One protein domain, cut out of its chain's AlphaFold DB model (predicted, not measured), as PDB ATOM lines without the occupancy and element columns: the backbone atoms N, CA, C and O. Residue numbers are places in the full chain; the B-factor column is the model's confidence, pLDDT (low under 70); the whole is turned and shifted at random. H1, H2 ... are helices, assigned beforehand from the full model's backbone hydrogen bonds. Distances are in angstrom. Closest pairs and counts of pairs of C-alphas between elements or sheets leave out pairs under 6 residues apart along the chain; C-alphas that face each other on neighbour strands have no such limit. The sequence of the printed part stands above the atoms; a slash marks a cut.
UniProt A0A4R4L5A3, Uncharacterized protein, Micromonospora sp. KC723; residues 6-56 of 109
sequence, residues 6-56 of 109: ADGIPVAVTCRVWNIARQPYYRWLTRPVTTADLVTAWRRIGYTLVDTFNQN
ATOM      1  N   ALA A   6     385.367 338.840 438.623       56.31
ATOM      2  CA  ALA A   6     385.683 339.795 439.682       56.31
ATOM      3  C   ALA A   6     385.177 339.332 441.062       56.31
ATOM      4  O   ALA A   6     385.854 339.564 442.057       56.31
ATOM      5  N   ASP A   7     384.067 338.583 441.103       58.91
ATOM      6  CA  ASP A   7     383.509 337.980 442.325       58.91
ATOM      7  C   ASP A   7     384.078 336.577 442.625       58.91
ATOM      8  O   ASP A   7     383.672 335.916 443.580       58.91
ATOM      9  N   GLY A   8     384.996 336.069 441.790       59.69
ATOM     10  CA  GLY A   8     385.638 334.760 441.969       59.69
ATOM     11  C   GLY A   8     384.737 333.539 441.729       59.69
ATOM     12  O   GLY A   8     385.192 332.409 441.909       59.69
ATOM     13  N   ILE A   9     383.482 333.715 441.298       67.25
ATOM     14  CA  ILE A   9     382.542 332.604 441.094       67.25
ATOM     15  C   ILE A   9     382.678 332.064 439.663       67.25
ATOM     16  O   ILE A   9     382.342 332.752 438.693       67.25
ATOM     17  N   PRO A  10     383.112 330.803 439.473       72.81
ATOM     18  CA  PRO A  10     383.209 330.232 438.142       72.81
ATOM     19  C   PRO A  10     381.809 330.071 437.540       72.81
ATOM     20  O   PRO A  10     380.945 329.434 438.140       72.81
ATOM     21  N   VAL A  11     381.610 330.497 436.288       76.19
ATOM     22  CA  VAL A  11     380.376 330.230 435.506       76.19
ATOM     23  C   VAL A  11     380.041 328.726 435.454       76.19
ATOM     24  O   VAL A  11     378.900 328.320 435.282       76.19
ATOM     25  N   ALA A  12     381.045 327.857 435.626       80.12
ATOM     26  CA  ALA A  12     380.836 326.417 435.781       80.12
ATOM     27  C   ALA A  12     379.998 326.058 437.020       80.12
ATOM     28  O   ALA A  12     379.185 325.141 436.954       80.12
ATOM     29  N   VAL A  13     380.210 326.756 438.137       81.25
ATOM     30  CA  VAL A  13     379.509 326.528 439.404       81.25
ATOM     31  C   VAL A  13     378.073 327.022 439.292       81.25
ATOM     32  O   VAL A  13     377.160 326.270 439.611       81.25
ATOM     33  N   THR A  14     377.846 328.214 438.740       80.44
ATOM     34  CA  THR A  14     376.486 328.749 438.556       80.44
ATOM     35  C   THR A  14     375.657 327.892 437.601       80.44
ATOM     36  O   THR A  14     374.540 327.516 437.946       80.44
ATOM     37  N   CYS A  15     376.217 327.483 436.457       86.75
ATOM     38  CA  CYS A  15     375.541 326.575 435.524       86.75
ATOM     39  C   CYS A  15     375.214 325.209 436.148       86.75
ATOM     40  O   CYS A  15     374.185 324.628 435.814       86.75
ATOM     41  N   ARG A  16     376.057 324.698 437.058       85.88
ATOM     42  CA  ARG A  16     375.796 323.442 437.783       85.88
ATOM     43  C   ARG A  16     374.707 323.602 438.841       85.88
ATOM     44  O   ARG A  16     373.814 322.770 438.895       85.88
ATOM     45  N   VAL A  17     374.754 324.670 439.638       89.31
ATOM     46  CA  VAL A  17     373.748 324.956 440.679       89.31
ATOM     47  C   VAL A  17     372.369 325.175 440.061       89.31
ATOM     48  O   VAL A  17     371.374 324.680 440.576       89.31
ATOM     49  N   TRP A  18     372.315 325.882 438.932       83.38
ATOM     50  CA  TRP A  18     371.067 326.176 438.227       83.38
ATOM     51  C   TRP A  18     370.664 325.082 437.233       83.38
ATOM     52  O   TRP A  18     369.603 325.174 436.627       83.38
ATOM     53  N   ASN A  19     371.501 324.056 437.056       88.00
ATOM     54  CA  ASN A  19     371.320 322.975 436.089       88.00
ATOM     55  C   ASN A  19     370.967 323.471 434.669       88.00
ATOM     56  O   ASN A  19     370.087 322.939 433.992       88.00
ATOM     57  N   ILE A  20     371.658 324.520 434.218       88.44
ATOM     58  CA  ILE A  20     371.493 325.117 432.889       88.44
ATOM     59  C   ILE A  20     372.775 324.970 432.077       88.44
ATOM     60  O   ILE A  20     373.889 325.068 432.592       88.44
ATOM     61  N   ALA A  21     372.636 324.786 430.767       88.50
ATOM     62  CA  ALA A  21     373.785 324.803 429.873       88.50
ATOM     63  C   ALA A  21     374.439 326.203 429.829       88.50
ATOM     64  O   ALA A  21     373.789 327.233 430.010       88.50
ATOM     65  N   ARG A  22     375.737 326.269 429.511       84.25
ATOM     66  CA  ARG A  22     376.455 327.553 429.347       84.25
ATOM     67  C   ARG A  22     375.908 328.408 428.201       84.25
ATOM     68  O   ARG A  22     375.967 329.630 428.247       84.25
ATOM     69  N   GLN A  23     375.390 327.767 427.158       84.69
ATOM     70  CA  GLN A  23     374.901 328.432 425.953       84.69
ATOM     71  C   GLN A  23     373.682 329.348 426.202       84.69
ATOM     72  O   GLN A  23     373.737 330.504 425.781       84.69
ATOM     73  N   PRO A  24     372.604 328.905 426.887       85.31
ATOM     74  CA  PRO A  24     371.482 329.779 427.228       85.31
ATOM     75  C   PRO A  24     371.884 330.896 428.194       85.31
ATOM     76  O   PRO A  24     371.409 332.015 428.036       85.31
ATOM     77  N   TYR A  25     372.809 330.629 429.123       83.69
ATOM     78  CA  TYR A  25     373.328 331.645 430.038       83.69
ATOM     79  C   TYR A  25     373.966 332.821 429.287       83.69
ATOM     80  O   TYR A  25     373.583 333.972 429.483       83.69
ATOM     81  N   TYR A  26     374.875 332.539 428.350       86.94
ATOM     82  CA  TYR A  26     375.480 333.598 427.543       86.94
ATOM     83  C   TYR A  26     374.477 334.267 426.597       86.94
ATOM     84  O   TYR A  26     374.554 335.477 426.415       86.94
ATOM     85  N   ARG A  27     373.501 333.529 426.045       86.81
ATOM     86  CA  ARG A  27     372.428 334.130 425.227       86.81
ATOM     87  C   ARG A  27     371.588 335.133 426.014       86.81
ATOM     88  O   ARG A  27     371.226 336.169 425.463       86.81
ATOM     89  N   TRP A  28     371.291 334.830 427.274       86.69
ATOM     90  CA  TRP A  28     370.558 335.724 428.165       86.69
ATOM     91  C   TRP A  28     371.401 336.935 428.579       86.69
ATOM     92  O   TRP A  28     370.891 338.049 428.591       86.69
ATOM     93  N   LEU A  29     372.708 336.750 428.796       84.19
ATOM     94  CA  LEU A  29     373.634 337.854 429.071       84.19
ATOM     95  C   LEU A  29     373.688 338.869 427.913       84.19
ATOM     96  O   LEU A  29     373.728 340.072 428.141       84.19
ATOM     97  N   THR A  30     373.674 338.397 426.659       88.38
ATOM     98  CA  THR A  30     373.675 339.277 425.475       88.38
ATOM     99  C   THR A  30     372.319 339.940 425.224       88.38
ATOM    100  O   THR A  30     372.246 340.961 424.543       88.38
ATOM    101  N   ARG A  31     371.227 339.339 425.703       87.19
ATOM    102  CA  ARG A  31     369.852 339.798 425.464       87.19
ATOM    103  C   ARG A  31     369.044 339.661 426.756       87.19
ATOM    104  O   ARG A  31     368.274 338.704 426.885       87.19
ATOM    105  N   PRO A  32     369.232 340.584 427.713       84.06
ATOM    106  CA  PRO A  32     368.490 340.548 428.962       84.06
ATOM    107  C   PRO A  32     366.996 340.738 428.693       84.06
ATOM    108  O   PRO A  32     366.594 341.526 427.835       84.06
ATOM    109  N   VAL A  33     366.170 339.998 429.430       86.88
ATOM    110  CA  VAL A  33     364.709 340.153 429.392       86.88
ATOM    111  C   VAL A  33     364.362 341.512 429.993       86.88
ATOM    112  O   VAL A  33     364.859 341.858 431.066       86.88
ATOM    113  N   THR A  34     363.527 342.292 429.307       90.44
ATOM    114  CA  THR A  34     363.163 343.624 429.796       90.44
ATOM    115  C   THR A  34     362.233 343.519 431.004       90.44
ATOM    116  O   THR A  34     361.455 342.574 431.146       90.44
ATOM    117  N   THR A  35     362.271 344.512 431.892       88.69
ATOM    118  CA  THR A  35     361.355 344.570 433.043       88.69
ATOM    119  C   THR A  35     359.889 344.605 432.604       88.69
ATOM    120  O   THR A  35     359.036 344.016 433.266       88.69
ATOM    121  N   ALA A  36     359.594 345.218 431.453       91.00
ATOM    122  CA  ALA A  36     358.265 345.232 430.851       91.00
ATOM    123  C   ALA A  36     357.793 343.829 430.429       91.00
ATOM    124  O   ALA A  36     356.639 343.472 430.689       91.00
ATOM    125  N   ASP A  37     358.679 343.013 429.848       91.75
ATOM    126  CA  ASP A  37     358.369 341.624 429.489       91.75
ATOM    127  C   ASP A  37     358.097 340.776 430.736       91.75
ATOM    128  O   ASP A  37     357.132 340.011 430.764       91.75
ATOM    129  N   LEU A  38     358.889 340.956 431.802       92.12
ATOM    130  CA  LEU A  38     358.686 340.259 433.077       92.12
ATOM    131  C   LEU A  38     357.337 340.614 433.707       92.12
ATOM    132  O   LEU A  38     356.582 339.723 434.097       92.12
ATOM    133  N   VAL A  39     357.004 341.904 433.769       94.56
ATOM    134  CA  VAL A  39     355.719 342.379 434.302       94.56
ATOM    135  C   VAL A  39     354.557 341.848 433.465       94.56
ATOM    136  O   VAL A  39     353.546 341.418 434.019       94.56
ATOM    137  N   THR A  40     354.698 341.829 432.140       93.88
ATOM    138  CA  THR A  40     353.675 341.294 431.235       93.88
ATOM    139  C   THR A  40     353.481 339.796 431.438       93.88
ATOM    140  O   THR A  40     352.343 339.348 431.553       93.88
ATOM    141  N   ALA A  41     354.564 339.023 431.544       94.94
ATOM    142  CA  ALA A  41     354.505 337.589 431.804       94.94
ATOM    143  C   ALA A  41     353.865 337.284 433.166       94.94
ATOM    144  O   ALA A  41     352.983 336.432 433.256       94.94
ATOM    145  N   TRP A  42     354.244 338.022 434.211       94.94
ATOM    146  CA  TRP A  42     353.691 337.833 435.551       94.94
ATOM    147  C   TRP A  42     352.197 338.174 435.596       94.94
ATOM    148  O   TRP A  42     351.391 337.395 436.108       94.94
ATOM    149  N   ARG A  43     351.799 339.290 434.967       95.38
ATOM    150  CA  ARG A  43     350.385 339.662 434.794       95.38
ATOM    151  C   ARG A  43     349.624 338.604 433.995       95.38
ATOM    152  O   ARG A  43     348.525 338.238 434.402       95.38
ATOM    153  N   ARG A  44     350.212 338.093 432.903       94.69
ATOM    154  CA  ARG A  44     349.643 337.027 432.061       94.69
ATOM    155  C   ARG A  44     349.338 335.783 432.876       94.69
ATOM    156  O   ARG A  44     348.206 335.310 432.858       94.69
ATOM    157  N   ILE A  45     350.328 335.281 433.604       93.12
ATOM    158  CA  ILE A  45     350.175 334.093 434.445       93.12
ATOM    159  C   ILE A  45     349.066 334.333 435.474       93.12
ATOM    160  O   ILE A  45     348.143 333.526 435.563       93.12
ATOM    161  N   GLY A  46     349.084 335.482 436.154       94.56
ATOM    162  CA  GLY A  46     348.069 335.839 437.144       94.56
ATOM    163  C   GLY A  46     346.641 335.809 436.597       94.56
ATOM    164  O   GLY A  46     345.796 335.101 437.142       94.56
ATOM    165  N   TYR A  47     346.355 336.516 435.497       93.25
ATOM    166  CA  TYR A  47     344.981 336.553 434.988       93.25
ATOM    167  C   TYR A  47     344.547 335.226 434.346       93.25
ATOM    168  O   TYR A  47     343.373 334.886 434.433       93.25
ATOM    169  N   THR A  48     345.457 334.457 433.729       94.12
ATOM    170  CA  THR A  48     345.106 333.141 433.148       94.12
ATOM    171  C   THR A  48     344.757 332.113 434.221       94.12
ATOM    172  O   THR A  48     343.814 331.346 434.050       94.12
ATOM    173  N   LEU A  49     345.462 332.121 435.353       92.75
ATOM    174  CA  LEU A  49     345.126 331.274 436.498       92.75
ATOM    175  C   LEU A  49     343.761 331.646 437.080       92.75
ATOM    176  O   LEU A  49     342.954 330.766 437.357       92.75
ATOM    177  N   VAL A  50     343.485 332.943 437.220       92.31
ATOM    178  CA  VAL A  50     342.190 333.426 437.721       92.31
ATOM    179  C   VAL A  50     341.053 333.037 436.775       92.31
ATOM    180  O   VAL A  50     340.037 332.512 437.219       92.31
ATOM    181  N   ASP A  51     341.226 333.250 435.472       89.31
ATOM    182  CA  ASP A  51     340.223 332.918 434.457       89.31
ATOM    183  C   ASP A  51     339.941 331.406 434.398       89.31
ATOM    184  O   ASP A  51     338.792 330.975 434.483       89.31
ATOM    185  N   THR A  52     340.989 330.578 434.365       92.06
ATOM    186  CA  THR A  52     340.839 329.112 434.364       92.06
ATOM    187  C   THR A  52     340.203 328.591 435.653       92.06
ATOM    188  O   THR A  52     339.344 327.715 435.597       92.06
ATOM    189  N   PHE A  53     340.558 329.147 436.816       91.94
ATOM    190  CA  PHE A  53     339.920 328.797 438.086       91.94
ATOM    191  C   PHE A  53     338.417 329.106 438.075       91.94
ATOM    192  O   PHE A  53     337.612 328.262 438.468       91.94
ATOM    193  N   ASN A  54     338.030 330.273 437.559       87.38
ATOM    194  CA  ASN A  54     336.624 330.653 437.438       87.38
ATOM    195  C   ASN A  54     335.861 329.724 436.477       87.38
ATOM    196  O   ASN A  54     334.743 329.311 436.783       87.38
ATOM    197  N   GLN A  55     336.481 329.321 435.362       81.88
ATOM    198  CA  GLN A  55     335.901 328.361 434.413       81.88
ATOM    199  C   GLN A  55     335.705 326.965 435.027       81.88
ATOM    200  O   GLN A  55     334.694 326.315 434.759       81.88
ATOM    201  N   ASN A  56     336.618 326.525 435.898       82.44
ATOM    202  CA  ASN A  56     336.499 325.252 436.621       82.44
ATOM    203  C   ASN A  56     335.360 325.256 437.661       82.44
ATOM    204  O   ASN A  56     334.859 324.193 438.020       82.44
TER     205      ASN A  56
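Overview. This is residues 6 to 56 of the 109 residues of an uncharacterized protein of Micromonospora sp. KC723 (UniProt A0A4R4L5A3). The chain makes an open zigzag of three helices: two short ones, H1 and H2, meet at a corner at one end, and the long helix H3 sticks out from them as a free arm. Residues 27 to 56, with the last part of H2 and the whole of H3, stand free. The printed part has 51 residues with three named helices, in the order H1, H2, H3, and no named strand; its class is all helix. It is extended, with a radius of gyration of the C-alphas of 16.7 A, and spans 49 by 22 by 19 A, a rod.

Arrangement. After residues 6 to 10 comes H1, residues 11 to 17, and a tight link of 4 residues joins it to H2, residues 22 to 30. H1 and H2 touch, and their closest C-alphas, those of Cys 15 and Arg 22, are 6.3 A apart. Their lines stand at a steep tilt of 67 degrees, only just short of about perpendicular, and they run opposite ways. A second tight link of 4 residues leads to H3, residues 35 to 56. H3 is apart from H1. It is also apart from H2, though it follows H2 in the chain. In H1, H2 and H3 every O i to N i+4 pair is within hydrogen-bond range.

Along the chain. H1 begins at C-alpha 11, at (380.376, 330.230, 435.506), and measures 9.9 A from first to last C-alpha. H2 measures 12.7 A from C-alpha 22 to C-alpha 30. H3, the longest helix, measures 31.7 A, from C-alpha 35 at (361.355, 344.570, 433.043) to C-alpha 56 at (336.499, 325.252, 436.621).

Size, cuts and confidence. The two C-alphas farthest apart, those of Ala 6 and Asn 56, are 51.4 A apart. The printed part has no cut, and neither link is long. The mean pLDDT of the printed part is 85.9, and residues 6 to 9 are under 70.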